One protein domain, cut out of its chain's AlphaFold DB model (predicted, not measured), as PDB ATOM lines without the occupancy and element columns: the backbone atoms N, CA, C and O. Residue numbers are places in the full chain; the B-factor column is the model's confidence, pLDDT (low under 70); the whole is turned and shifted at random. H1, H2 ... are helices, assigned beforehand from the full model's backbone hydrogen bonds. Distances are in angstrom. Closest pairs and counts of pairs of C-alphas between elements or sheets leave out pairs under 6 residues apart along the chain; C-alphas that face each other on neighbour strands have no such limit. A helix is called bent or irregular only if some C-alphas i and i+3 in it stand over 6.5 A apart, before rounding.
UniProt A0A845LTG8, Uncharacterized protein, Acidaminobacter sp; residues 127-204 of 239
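Overview. This is residues 127 to 204 of the 239 residues of an uncharacterized protein of Acidaminobacter sp (UniProt A0A845LTG8). A loose, flat zigzag of helices is strung along one long kinked helix, H4, whose first part, residues 169 to 176, packs on H1 and H3 while its other end reaches away toward H5. Short H2 turns the corner between H1 and H3, and H5 makes the far end, where residues 187 to 193 and 199 to 204 stand free. The printed part has 78 residues with five named helices, in the order H1, H2, H3, H4, H5, and no named strand; the class is all helix. The whole is loose, with a radius of gyration of the C-alphas of 15.0 A, and spans 47 by 28 by 14 A.

Along the chain. H4, the longest helix, holds residues 169 to 188 and measures 24.7 A from first to last C-alpha; it begins at C-alpha 169, at (157.374, -12.297, 238.346). It is irregular, with C-alphas 179 and 182 standing 7.6 A apart, and has a kink of 65 degrees near residue 182. H3, residues 155 to 165, is 15.4 A long. H1, residues 127 to 142, is 22.5 A long and begins at C-alpha 127, at (160.600, -25.503, 231.829). H2, residues 148 to 153, is 8.6 A long. H5, residues 192 to 202, is 15.4 A long and ends at C-alpha 202, at (142.780, -6.141, 260.873).

Arrangement. H4 touches H3 with its residues 169 to 176 alone; the closest C-alphas are those of Ala 162 and Gly 172, 4.8 A apart. The two run opposite ways at a steep tilt of 47 degrees. H4 touches H1 with residues 169 and 170 alone, closest at the C-alphas of Leu 134 and Met 169, 6.2 A apart. These two run the same way at a shallow tilt of 30 degrees. H1 and H3 are near each other, with 11 pairs of C-alphas within 10 A. H1 and H2 touch only at the corner by their link, where the closest C-alphas, those of Val 142 and Gly 148, are 4.0 A apart. H2 is close to H4 but not clearly touching it; the closest C-alphas are those of Val 151 and Leu 173, 7.3 A apart. H5 touches no helix but is near H4, with 6 pairs of C-alphas within 10 A. In H1, H2, H3 and H5 every O i to N i+4 pair is within hydrogen-bond range; in H4 14 of 16 are.

Size, cuts and confidence. The two C-alphas farthest apart, those of Val 128 and Ile 192, are 47.5 A apart. The printed part has no cut, and the four links between successive helices are tight. The mean pLDDT of the printed part is 81.9, and it is under 70 at residues 185 to 198, 200 and 204.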
ATOM      1  N   GLU A 127     159.938 -25.876 230.577       83.75
ATOM      2  CA  GLU A 127     160.600 -25.503 231.829       83.75
ATOM      3  C   GLU A 127     161.760 -24.524 231.592       83.75
ATOM      4  O   GLU A 127     161.893 -23.535 232.319       83.75
ATOM      5  N   VAL A 128     162.581 -24.767 230.565       84.31
ATOM      6  CA  VAL A 128     163.687 -23.874 230.189       84.31
ATOM      7  C   VAL A 128     163.153 -22.524 229.716       84.31
ATOM      8  O   VAL A 128     163.564 -21.495 230.253       84.31
ATOM      9  N   GLU A 129     162.185 -22.515 228.800       86.56
ATOM     10  CA  GLU A 129     161.549 -21.284 228.309       86.56
ATOM     11  C   GLU A 129     160.933 -20.472 229.454       86.56
ATOM     12  O   GLU A 129     161.067 -19.247 229.510       86.56
ATOM     13  N   ARG A 130     160.301 -21.142 230.426       83.19
ATOM     14  CA  ARG A 130     159.763 -20.478 231.617       83.19
ATOM     15  C   ARG A 130     160.869 -19.845 232.459       83.19
ATOM     16  O   ARG A 130     160.706 -18.706 232.893       83.19
ATOM     17  N   LYS A 131     161.981 -20.545 232.696       85.56
ATOM     18  CA  LYS A 131     163.123 -19.996 233.450       85.56
ATOM     19  C   LYS A 131     163.732 -18.786 232.746       85.56
ATOM     20  O   LYS A 131     164.030 -17.784 233.400       85.56
ATOM     21  N   GLU A 132     163.870 -18.844 231.426       87.56
ATOM     22  CA  GLU A 132     164.349 -17.714 230.627       87.56
ATOM     23  C   GLU A 132     163.393 -16.520 230.715       87.56
ATOM     24  O   GLU A 132     163.841 -15.398 230.963       87.56
ATOM     25  N   ARG A 133     162.078 -16.761 230.619       88.50
ATOM     26  CA  ARG A 133     161.055 -15.716 230.761       88.50
ATOM     27  C   ARG A 133     161.111 -15.042 232.130       88.50
ATOM     28  O   ARG A 133     161.170 -13.819 232.194       88.50
ATOM     29  N   LEU A 134     161.165 -15.820 233.215       86.12
ATOM     30  CA  LEU A 134     161.277 -15.278 234.576       86.12
ATOM     31  C   LEU A 134     162.553 -14.442 234.747       86.12
ATOM     32  O   LEU A 134     162.523 -13.386 235.369       86.12
ATOM     33  N   THR A 135     163.663 -14.876 234.149       87.75
ATOM     34  CA  THR A 135     164.937 -14.142 234.198       87.75
ATOM     35  C   THR A 135     164.885 -12.838 233.392       87.75
ATOM     36  O   THR A 135     165.499 -11.842 233.778       87.75
ATOM     37  N   ALA A 136     164.161 -12.812 232.272       88.88
ATOM     38  CA  ALA A 136     163.942 -11.594 231.496       88.88
ATOM     39  C   ALA A 136     163.040 -10.600 232.247       88.88
ATOM     40  O   ALA A 136     163.385  -9.422 232.355       88.88
ATOM     41  N   GLU A 137     161.935 -11.082 232.822       87.19
ATOM     42  CA  GLU A 137     161.019 -10.280 233.641       87.19
ATOM     43  C   GLU A 137     161.710  -9.720 234.895       87.19
ATOM     44  O   GLU A 137     161.478  -8.573 235.270       87.19
ATOM     45  N   GLU A 138     162.600 -10.491 235.526       90.12
ATOM     46  CA  GLU A 138     163.421 -10.024 236.646       90.12
ATOM     47  C   GLU A 138     164.253  -8.797 236.256       90.12
ATOM     48  O   GLU A 138     164.235  -7.788 236.960       90.12
ATOM     49  N   LYS A 139     164.942  -8.849 235.109       90.19
ATOM     50  CA  LYS A 139     165.750  -7.722 234.617       90.19
ATOM     51  C   LYS A 139     164.893  -6.489 234.339       90.19
ATOM     52  O   LYS A 139     165.307  -5.386 234.688       90.19
ATOM     53  N   GLU A 140     163.712  -6.672 233.747       90.94
ATOM     54  CA  GLU A 140     162.751  -5.587 233.505       90.94
ATOM     55  C   GLU A 140     162.336  -4.929 234.830       90.94
ATOM     56  O   GLU A 140     162.463  -3.714 234.983       90.94
ATOM     57  N   LEU A 141     161.926  -5.729 235.818       88.88
ATOM     58  CA  LEU A 141     161.428  -5.234 237.102       88.88
ATOM     59  C   LEU A 141     162.510  -4.584 237.966       88.88
ATOM     60  O   LEU A 141     162.247  -3.568 238.604       88.88
ATOM     61  N   VAL A 142     163.725  -5.133 237.976       90.62
ATOM     62  CA  VAL A 142     164.865  -4.539 238.690       90.62
ATOM     63  C   VAL A 142     165.284  -3.213 238.052       90.62
ATOM     64  O   VAL A 142     165.714  -2.302 238.758       90.62
ATOM     65  N   SER A 143     165.134  -3.075 236.731       90.12
ATOM     66  CA  SER A 143     165.455  -1.832 236.020       90.12
ATOM     67  C   SER A 143     164.420  -0.714 236.206       90.12
ATOM     68  O   SER A 143     164.688   0.428 235.826       90.12
ATOM     69  N   ASP A 144     163.255  -1.006 236.795       89.31
ATOM     70  CA  ASP A 144     162.206  -0.009 237.001       89.31
ATOM     71  C   ASP A 144     162.626   1.028 238.069       89.31
ATOM     72  O   ASP A 144     162.961   0.669 239.200       89.31
ATOM     73  N   PRO A 145     162.577   2.339 237.774       86.44
ATOM     74  CA  PRO A 145     163.053   3.377 238.690       86.44
ATOM     75  C   PRO A 145     162.185   3.568 239.947       86.44
ATOM     76  O   PRO A 145     162.647   4.177 240.912       86.44
ATOM     77  N   LYS A 146     160.932   3.100 239.955       85.69
ATOM     78  CA  LYS A 146     159.998   3.250 241.083       85.69
ATOM     79  C   LYS A 146     160.014   2.036 241.998       85.69
ATOM     80  O   LYS A 146     160.005   2.198 243.216       85.69
ATOM     81  N   ILE A 147     160.005   0.841 241.415       85.25
ATOM     82  CA  ILE A 147     159.883  -0.419 242.162       85.25
ATOM     83  C   ILE A 147     161.175  -1.234 242.182       85.25
ATOM     84  O   ILE A 147     161.293  -2.127 243.015       85.25
ATOM     85  N   GLY A 148     162.166  -0.913 241.346       86.50
ATOM     86  CA  GLY A 148     163.381  -1.710 241.173       86.50
ATOM     87  C   GLY A 148     164.157  -1.933 242.462       86.50
ATOM     88  O   GLY A 148     164.571  -3.054 242.732       86.50
ATOM     89  N   LYS A 149     164.254  -0.916 243.332       88.50
ATOM     90  CA  LYS A 149     164.879  -1.070 244.655       88.50
ATOM     91  C   LYS A 149     164.135  -2.086 245.529       88.50
ATOM     92  O   LYS A 149     164.754  -2.982 246.085       88.50
ATOM     93  N   PHE A 150     162.807  -1.982 245.602       88.62
ATOM     94  CA  PHE A 150     161.984  -2.926 246.363       88.62
ATOM     95  C   PHE A 150     162.073  -4.347 245.793       88.62
ATOM     96  O   PHE A 150     162.151  -5.315 246.552       88.62
ATOM     97  N   VAL A 151     162.085  -4.466 244.460       90.12
ATOM     98  CA  VAL A 151     162.251  -5.738 243.751       90.12
ATOM     99  C   VAL A 151     163.610  -6.347 244.078       90.12
ATOM    100  O   VAL A 151     163.648  -7.518 244.426       90.12
ATOM    101  N   SER A 152     164.705  -5.582 244.026       91.19
ATOM    102  CA  SER A 152     166.041  -6.067 244.398       91.19
ATOM    103  C   SER A 152     166.111  -6.524 245.856       91.19
ATOM    104  O   SER A 152     166.649  -7.596 246.124       91.19
ATOM    105  N   ASP A 153     165.519  -5.764 246.779       91.31
ATOM    106  CA  ASP A 153     165.535  -6.076 248.214       91.31
ATOM    107  C   ASP A 153     164.715  -7.342 248.559       91.31
ATOM    108  O   ASP A 153     164.983  -7.992 249.567       91.31
ATOM    109  N   ASN A 154     163.732  -7.722 247.728       91.94
ATOM    110  CA  ASN A 154     162.834  -8.867 247.967       91.94
ATOM    111  C   ASN A 154     162.861  -9.925 246.847       91.94
ATOM    112  O   ASN A 154     161.961 -10.764 246.751       91.94
ATOM    113  N   LEU A 155     163.884  -9.898 245.994       89.50
ATOM    114  CA  LEU A 155     163.937 -10.644 244.735       89.50
ATOM    115  C   LEU A 155     163.775 -12.151 244.922       89.50
ATOM    116  O   LEU A 155     163.029 -12.806 244.196       89.50
ATOM    117  N   GLU A 156     164.445 -12.696 245.933       91.12
ATOM    118  CA  GLU A 156     164.403 -14.120 246.242       91.12
ATOM    119  C   GLU A 156     162.992 -14.566 246.646       91.12
ATOM    120  O   GLU A 156     162.505 -15.592 246.174       91.12
ATOM    121  N   ARG A 157     162.287 -13.751 247.440       90.06
ATOM    122  CA  ARG A 157     160.907 -14.035 247.847       90.06
ATOM    123  C   ARG A 157     159.945 -13.961 246.660       90.06
ATOM    124  O   ARG A 157     159.081 -14.827 246.529       90.06
ATOM    125  N   ILE A 158     160.119 -12.969 245.783       90.69
ATOM    126  CA  ILE A 158     159.324 -12.811 244.555       90.69
ATOM    127  C   ILE A 158     159.514 -14.027 243.640       90.69
ATOM    128  O   ILE A 158     158.525 -14.612 243.192       90.69
ATOM    129  N   ARG A 159     160.767 -14.452 243.419       89.94
ATOM    130  CA  ARG A 159     161.102 -15.632 242.607       89.94
ATOM    131  C   ARG A 159     160.502 -16.905 243.196       89.94
ATOM    132  O   ARG A 159     159.846 -17.646 242.474       89.94
ATOM    133  N   GLN A 160     160.660 -17.131 244.502       91.00
ATOM    134  CA  GLN A 160     160.091 -18.304 245.176       91.00
ATOM    135  C   GLN A 160     158.573 -18.398 244.988       91.00
ATOM    136  O   GLN A 160     158.052 -19.473 244.698       91.00
ATOM    137  N   ILE A 161     157.856 -17.278 245.129       88.50
ATOM    138  CA  ILE A 161     156.401 -17.250 244.941       88.50
ATOM    139  C   ILE A 161     156.034 -17.505 243.474       88.50
ATOM    140  O   ILE A 161     155.143 -18.314 243.214       88.50
ATOM    141  N   ALA A 162     156.712 -16.867 242.516       88.69
ATOM    142  CA  ALA A 162     156.452 -17.059 241.086       88.69
ATOM    143  C   ALA A 162     156.717 -18.509 240.636       88.69
ATOM    144  O   ALA A 162     155.922 -19.105 239.903       88.69
ATOM    145  N   GLU A 163     157.797 -19.121 241.124       87.38
ATOM    146  CA  GLU A 163     158.133 -20.518 240.848       87.38
ATOM    147  C   GLU A 163     157.089 -21.472 241.437       87.38
ATOM    148  O   GLU A 163     156.495 -22.250 240.681       87.38
ATOM    149  N   ALA A 164     156.801 -21.347 242.739       87.56
ATOM    150  CA  ALA A 164     155.878 -22.221 243.462       87.56
ATOM    151  C   ALA A 164     154.433 -22.141 242.948       87.56
ATOM    152  O   ALA A 164     153.732 -23.148 242.918       87.56
ATOM    153  N   SER A 165     153.981 -20.953 242.540       84.88
ATOM    154  CA  SER A 165     152.603 -20.736 242.075       84.88
ATOM    155  C   SER A 165     152.399 -20.972 240.579       84.88
ATOM    156  O   SER A 165     151.264 -20.928 240.113       84.88
ATOM    157  N   GLY A 166     153.460 -21.209 239.801       83.44
ATOM    158  CA  GLY A 166     153.307 -21.337 238.348       83.44
ATOM    159  C   GLY A 166     153.185 -20.001 237.602       83.44
ATOM    160  O   GLY A 166     152.904 -20.015 236.406       83.44
ATOM    161  N   THR A 167     153.358 -18.861 238.280       86.56
ATOM    162  CA  THR A 167     153.021 -17.526 237.751       86.56
ATOM    163  C   THR A 167     154.244 -16.735 237.271       86.56
ATOM    164  O   THR A 167     155.375 -17.228 237.269       86.56
ATOM    165  N   ASP A 168     153.992 -15.532 236.759       89.38
ATOM    166  CA  ASP A 168     154.968 -14.531 236.331       89.38
ATOM    167  C   ASP A 168     155.540 -13.722 237.515       89.38
ATOM    168  O   ASP A 168     154.954 -13.644 238.601       89.38
ATOM    169  N   MET A 169     156.689 -13.073 237.303       88.56
ATOM    170  CA  MET A 169     157.374 -12.297 238.346       88.56
ATOM    171  C   MET A 169     156.542 -11.100 238.824       88.56
ATOM    172  O   MET A 169     156.661 -10.695 239.981       88.56
ATOM    173  N   LYS A 170     155.673 -10.539 237.969       87.62
ATOM    174  CA  LYS A 170     154.785  -9.417 238.326       87.62
ATOM    175  C   LYS A 170     153.705  -9.847 239.320       87.62
ATOM    176  O   LYS A 170     153.443  -9.119 240.280       87.62
ATOM    177  N   THR A 171     153.132 -11.039 239.153       87.31
ATOM    178  CA  THR A 171     152.190 -11.607 240.129       87.31
ATOM    179  C   THR A 171     152.891 -11.947 241.443       87.31
ATOM    180  O   THR A 171     152.384 -11.602 242.512       87.31
ATOM    181  N   GLY A 172     154.094 -12.531 241.381       87.81
ATOM    182  CA  GLY A 172     154.927 -12.745 242.569       87.81
ATOM    183  C   GLY A 172     155.211 -11.441 243.323       87.81
ATOM    184  O   GLY A 172     155.046 -11.377 244.542       87.81
ATOM    185  N   LEU A 173     155.551 -10.371 242.599       89.69
ATOM    186  CA  LEU A 173     155.764  -9.040 243.163       89.69
ATOM    187  C   LEU A 173     154.505  -8.510 243.851       89.69
ATOM    188  O   LEU A 173     154.600  -8.032 244.977       89.69
ATOM    189  N   ALA A 174     153.337  -8.599 243.211       87.38
ATOM    190  CA  ALA A 174     152.086  -8.124 243.797       87.38
ATOM    191  C   ALA A 174     151.803  -8.795 245.150       87.38
ATOM    192  O   ALA A 174     151.446  -8.115 246.111       87.38
ATOM    193  N   LEU A 175     152.044 -10.105 245.254       87.62
ATOM    194  CA  LEU A 175     151.872 -10.851 246.500       87.62
ATOM    195  C   LEU A 175     152.861 -10.399 247.581       87.62
ATOM    196  O   LEU A 175     152.442 -10.097 248.698       87.62
ATOM    197  N   VAL A 176     154.145 -10.241 247.250       90.25
ATOM    198  CA  VAL A 176     155.139  -9.722 248.207       90.25
ATOM    199  C   VAL A 176     154.804  -8.299 248.652       90.25
ATOM    200  O   VAL A 176     154.924  -7.976 249.832       90.25
ATOM    201  N   VAL A 177     154.329  -7.448 247.740       87.25
ATOM    202  CA  VAL A 177     153.864  -6.098 248.080       87.25
ATOM    203  C   VAL A 177     152.686  -6.164 249.044       87.25
ATOM    204  O   VAL A 177     152.664  -5.379 249.984       87.25
ATOM    205  N   THR A 178     151.741  -7.097 248.882       85.19
ATOM    206  CA  THR A 178     150.647  -7.256 249.856       85.19
ATOM    207  C   THR A 178     151.130  -7.733 251.229       85.19
ATOM    208  O   THR A 178     150.655  -7.213 252.236       85.19
ATOM    209  N   GLU A 179     152.115  -8.639 251.289       86.06
ATOM    210  CA  GLU A 179     152.735  -9.085 252.551       86.06
ATOM    211  C   GLU A 179     153.455  -7.921 253.259       86.06
ATOM    212  O   GLU A 179     153.378  -7.776 254.480       86.06
ATOM    213  N   LYS A 180     154.128  -7.063 252.484       83.06
ATOM    214  CA  LYS A 180     154.941  -5.935 252.965       83.06
ATOM    215  C   LYS A 180     154.205  -4.601 253.027       83.06
ATOM    216  O   LYS A 180     154.780  -3.601 253.457       83.06
ATOM    217  N   LEU A 181     152.931  -4.580 252.650       79.12
ATOM    218  CA  LEU A 181     152.114  -3.373 252.610       79.12
ATOM    219  C   LEU A 181     152.079  -2.634 253.958       79.12
ATOM    220  O   LEU A 181     152.233  -1.414 253.937       79.12
ATOM    221  N   PRO A 182     151.942  -3.303 255.123       76.25
ATOM    222  CA  PRO A 182     151.945  -2.607 256.411       76.25
ATOM    223  C   PRO A 182     153.255  -1.849 256.676       76.25
ATOM    224  O   PRO A 182     153.222  -0.688 257.070       76.25
ATOM    225  N   GLU A 183     154.402  -2.465 256.378       79.19
ATOM    226  CA  GLU A 183     155.731  -1.867 256.579       79.19
ATOM    227  C   GLU A 183     155.957  -0.668 255.638       79.19
ATOM    228  O   GLU A 183     156.447   0.386 256.054       79.19
ATOM    229  N   LEU A 184     155.560  -0.805 254.367       74.19
ATOM    230  CA  LEU A 184     155.649   0.265 253.366       74.19
ATOM    231  C   LEU A 184     154.748   1.456 253.713       74.19
ATOM    232  O   LEU A 184     155.096   2.615 253.458       74.19
ATOM    233  N   LEU A 185     153.590   1.174 254.306       67.94
ATOM    234  CA  LEU A 185     152.680   2.199 254.779       67.94
ATOM    235  C   LEU A 185     153.258   2.908 256.005       67.94
ATOM    236  O   LEU A 185     153.309   4.128 255.994       67.94
ATOM    237  N   ASP A 186     153.838   2.223 256.985       68.88
ATOM    238  CA  ASP A 186     154.466   2.894 258.136       68.88
ATOM    239  C   ASP A 186     155.585   3.882 257.740       68.88
ATOM    240  O   ASP A 186     155.692   4.975 258.310       68.88
ATOM    241  N   LEU A 187     156.360   3.554 256.702       65.38
ATOM    242  CA  LEU A 187     157.400   4.419 256.126       65.38
ATOM    243  C   LEU A 187     156.850   5.674 255.430       65.38
ATOM    244  O   LEU A 187     157.520   6.708 255.401       65.38
ATOM    245  N   THR A 188     155.641   5.605 254.871       63.69
ATOM    246  CA  THR A 188     155.063   6.681 254.048       63.69
ATOM    247  C   THR A 188     154.185   7.661 254.827       63.69
ATOM    248  O   THR A 188     153.750   8.650 254.242       63.69
ATOM    249  N   LYS A 189     153.974   7.456 256.141       61.81
ATOM    250  CA  LYS A 189     153.055   8.257 256.984       61.81
ATOM    251  C   LYS A 189     151.725   8.513 256.253       61.81
ATOM    252  O   LYS A 189     151.415   9.652 255.904       61.81
ATOM    253  N   PRO A 190     150.949   7.454 256.002       61.44
ATOM    254  CA  PRO A 190     149.812   7.503 255.121       61.44
ATOM    255  C   PRO A 190     148.716   8.312 255.800       61.44
ATOM    256  O   PRO A 190     148.669   8.425 257.033       61.44
ATOM    257  N   ASP A 191     147.849   8.870 254.965       64.31
ATOM    258  CA  ASP A 191     146.679   9.622 255.389       64.31
ATOM    259  C   ASP A 191     145.905   8.846 256.475       64.31
ATOM    260  O   ASP A 191     145.813   7.612 256.426       64.31
ATOM    261  N   ILE A 192     145.355   9.556 257.466       61.94
ATOM    262  CA  ILE A 192     144.640   8.991 258.631       61.94
ATOM    263  C   ILE A 192     143.582   7.971 258.186       61.94
ATOM    264  O   ILE A 192     143.358   6.949 258.828       61.94
ATOM    265  N   HIS A 193     142.983   8.222 257.033       59.59
ATOM    266  CA  HIS A 193     141.978   7.387 256.403       59.59
ATOM    267  C   HIS A 193     142.471   5.991 255.983       59.59
ATOM    268  O   HIS A 193     141.753   5.009 256.176       59.59
ATOM    269  N   ILE A 194     143.700   5.877 255.471       65.62
ATOM    270  CA  ILE A 194     144.305   4.589 255.093       65.62
ATOM    271  C   ILE A 194     144.637   3.783 256.354       65.62
ATOM    272  O   ILE A 194     144.412   2.574 256.391       65.62
ATOM    273  N   LYS A 195     145.099   4.457 257.417       66.38
ATOM    274  CA  LYS A 195     145.344   3.816 258.719       66.38
ATOM    275  C   LYS A 195     144.062   3.235 259.311       66.38
ATOM    276  O   LYS A 195     144.035   2.057 259.656       66.38
ATOM    277  N   ASN A 196     142.986   4.020 259.328       66.38
ATOM    278  CA  ASN A 196     141.687   3.583 259.844       66.38
ATOM    279  C   ASN A 196     141.109   2.409 259.033       66.38
ATOM    280  O   ASN A 196     140.526   1.487 259.605       66.38
ATOM    281  N   TYR A 197     141.294   2.408 257.707       67.19
ATOM    282  CA  TYR A 197     140.898   1.284 256.858       67.19
ATOM    283  C   TYR A 197     141.663   0.002 257.225       67.19
ATOM    284  O   TYR A 197     141.040  -1.033 257.458       67.19
ATOM    285  N   LEU A 198     142.991   0.057 257.362       68.69
ATOM    286  CA  LEU A 198     143.796  -1.116 257.733       68.69
ATOM    287  C   LEU A 198     143.464  -1.645 259.126       68.69
ATOM    288  O   LEU A 198     143.395  -2.858 259.314       68.69
ATOM    289  N   GLU A 199     143.229  -0.760 260.092       71.56
ATOM    290  CA  GLU A 199     142.786  -1.155 261.429       71.56
ATOM    291  C   GLU A 199     141.412  -1.833 261.390       71.56
ATOM    292  O   GLU A 199     141.215  -2.854 262.055       71.56
ATOM    293  N   SER A 200     140.480  -1.340 260.565       66.88
ATOM    294  CA  SER A 200     139.166  -1.970 260.388       66.88
ATOM    295  C   SER A 200     139.267  -3.366 259.761       66.88
ATOM    296  O   SER A 200     138.648  -4.303 260.258       66.88
ATOM    297  N   VAL A 201     140.131  -3.546 258.755       70.56
ATOM    298  CA  VAL A 201     140.385  -4.852 258.127       70.56
ATOM    299  C   VAL A 201     141.055  -5.811 259.116       70.56
ATOM    300  O   VAL A 201     140.646  -6.964 259.234       70.56
ATOM    301  N   ARG A 202     142.047  -5.336 259.880       70.81
ATOM    302  CA  ARG A 202     142.780  -6.141 260.873       70.81
ATOM    303  C   ARG A 202     141.910  -6.557 262.064       70.81
ATOM    304  O   ARG A 202     142.147  -7.611 262.644       70.81
ATOM    305  N   SER A 203     140.915  -5.748 262.421       73.38
ATOM    306  CA  SER A 203     139.957  -6.030 263.500       73.38
ATOM    307  C   SER A 203     138.716  -6.809 263.042       73.38
ATOM    308  O   SER A 203     137.849  -7.098 263.864       73.38
ATOM    309  N   GLY A 204     138.616  -7.173 261.756       65.12
ATOM    310  CA  GLY A 204     137.455  -7.885 261.207       65.12
ATOM    311  C   GLY A 204     136.187  -7.027 261.108       65.12
ATOM    312  O   GLY A 204     135.092  -7.556 260.915       65.12
TER     313      GLY A 204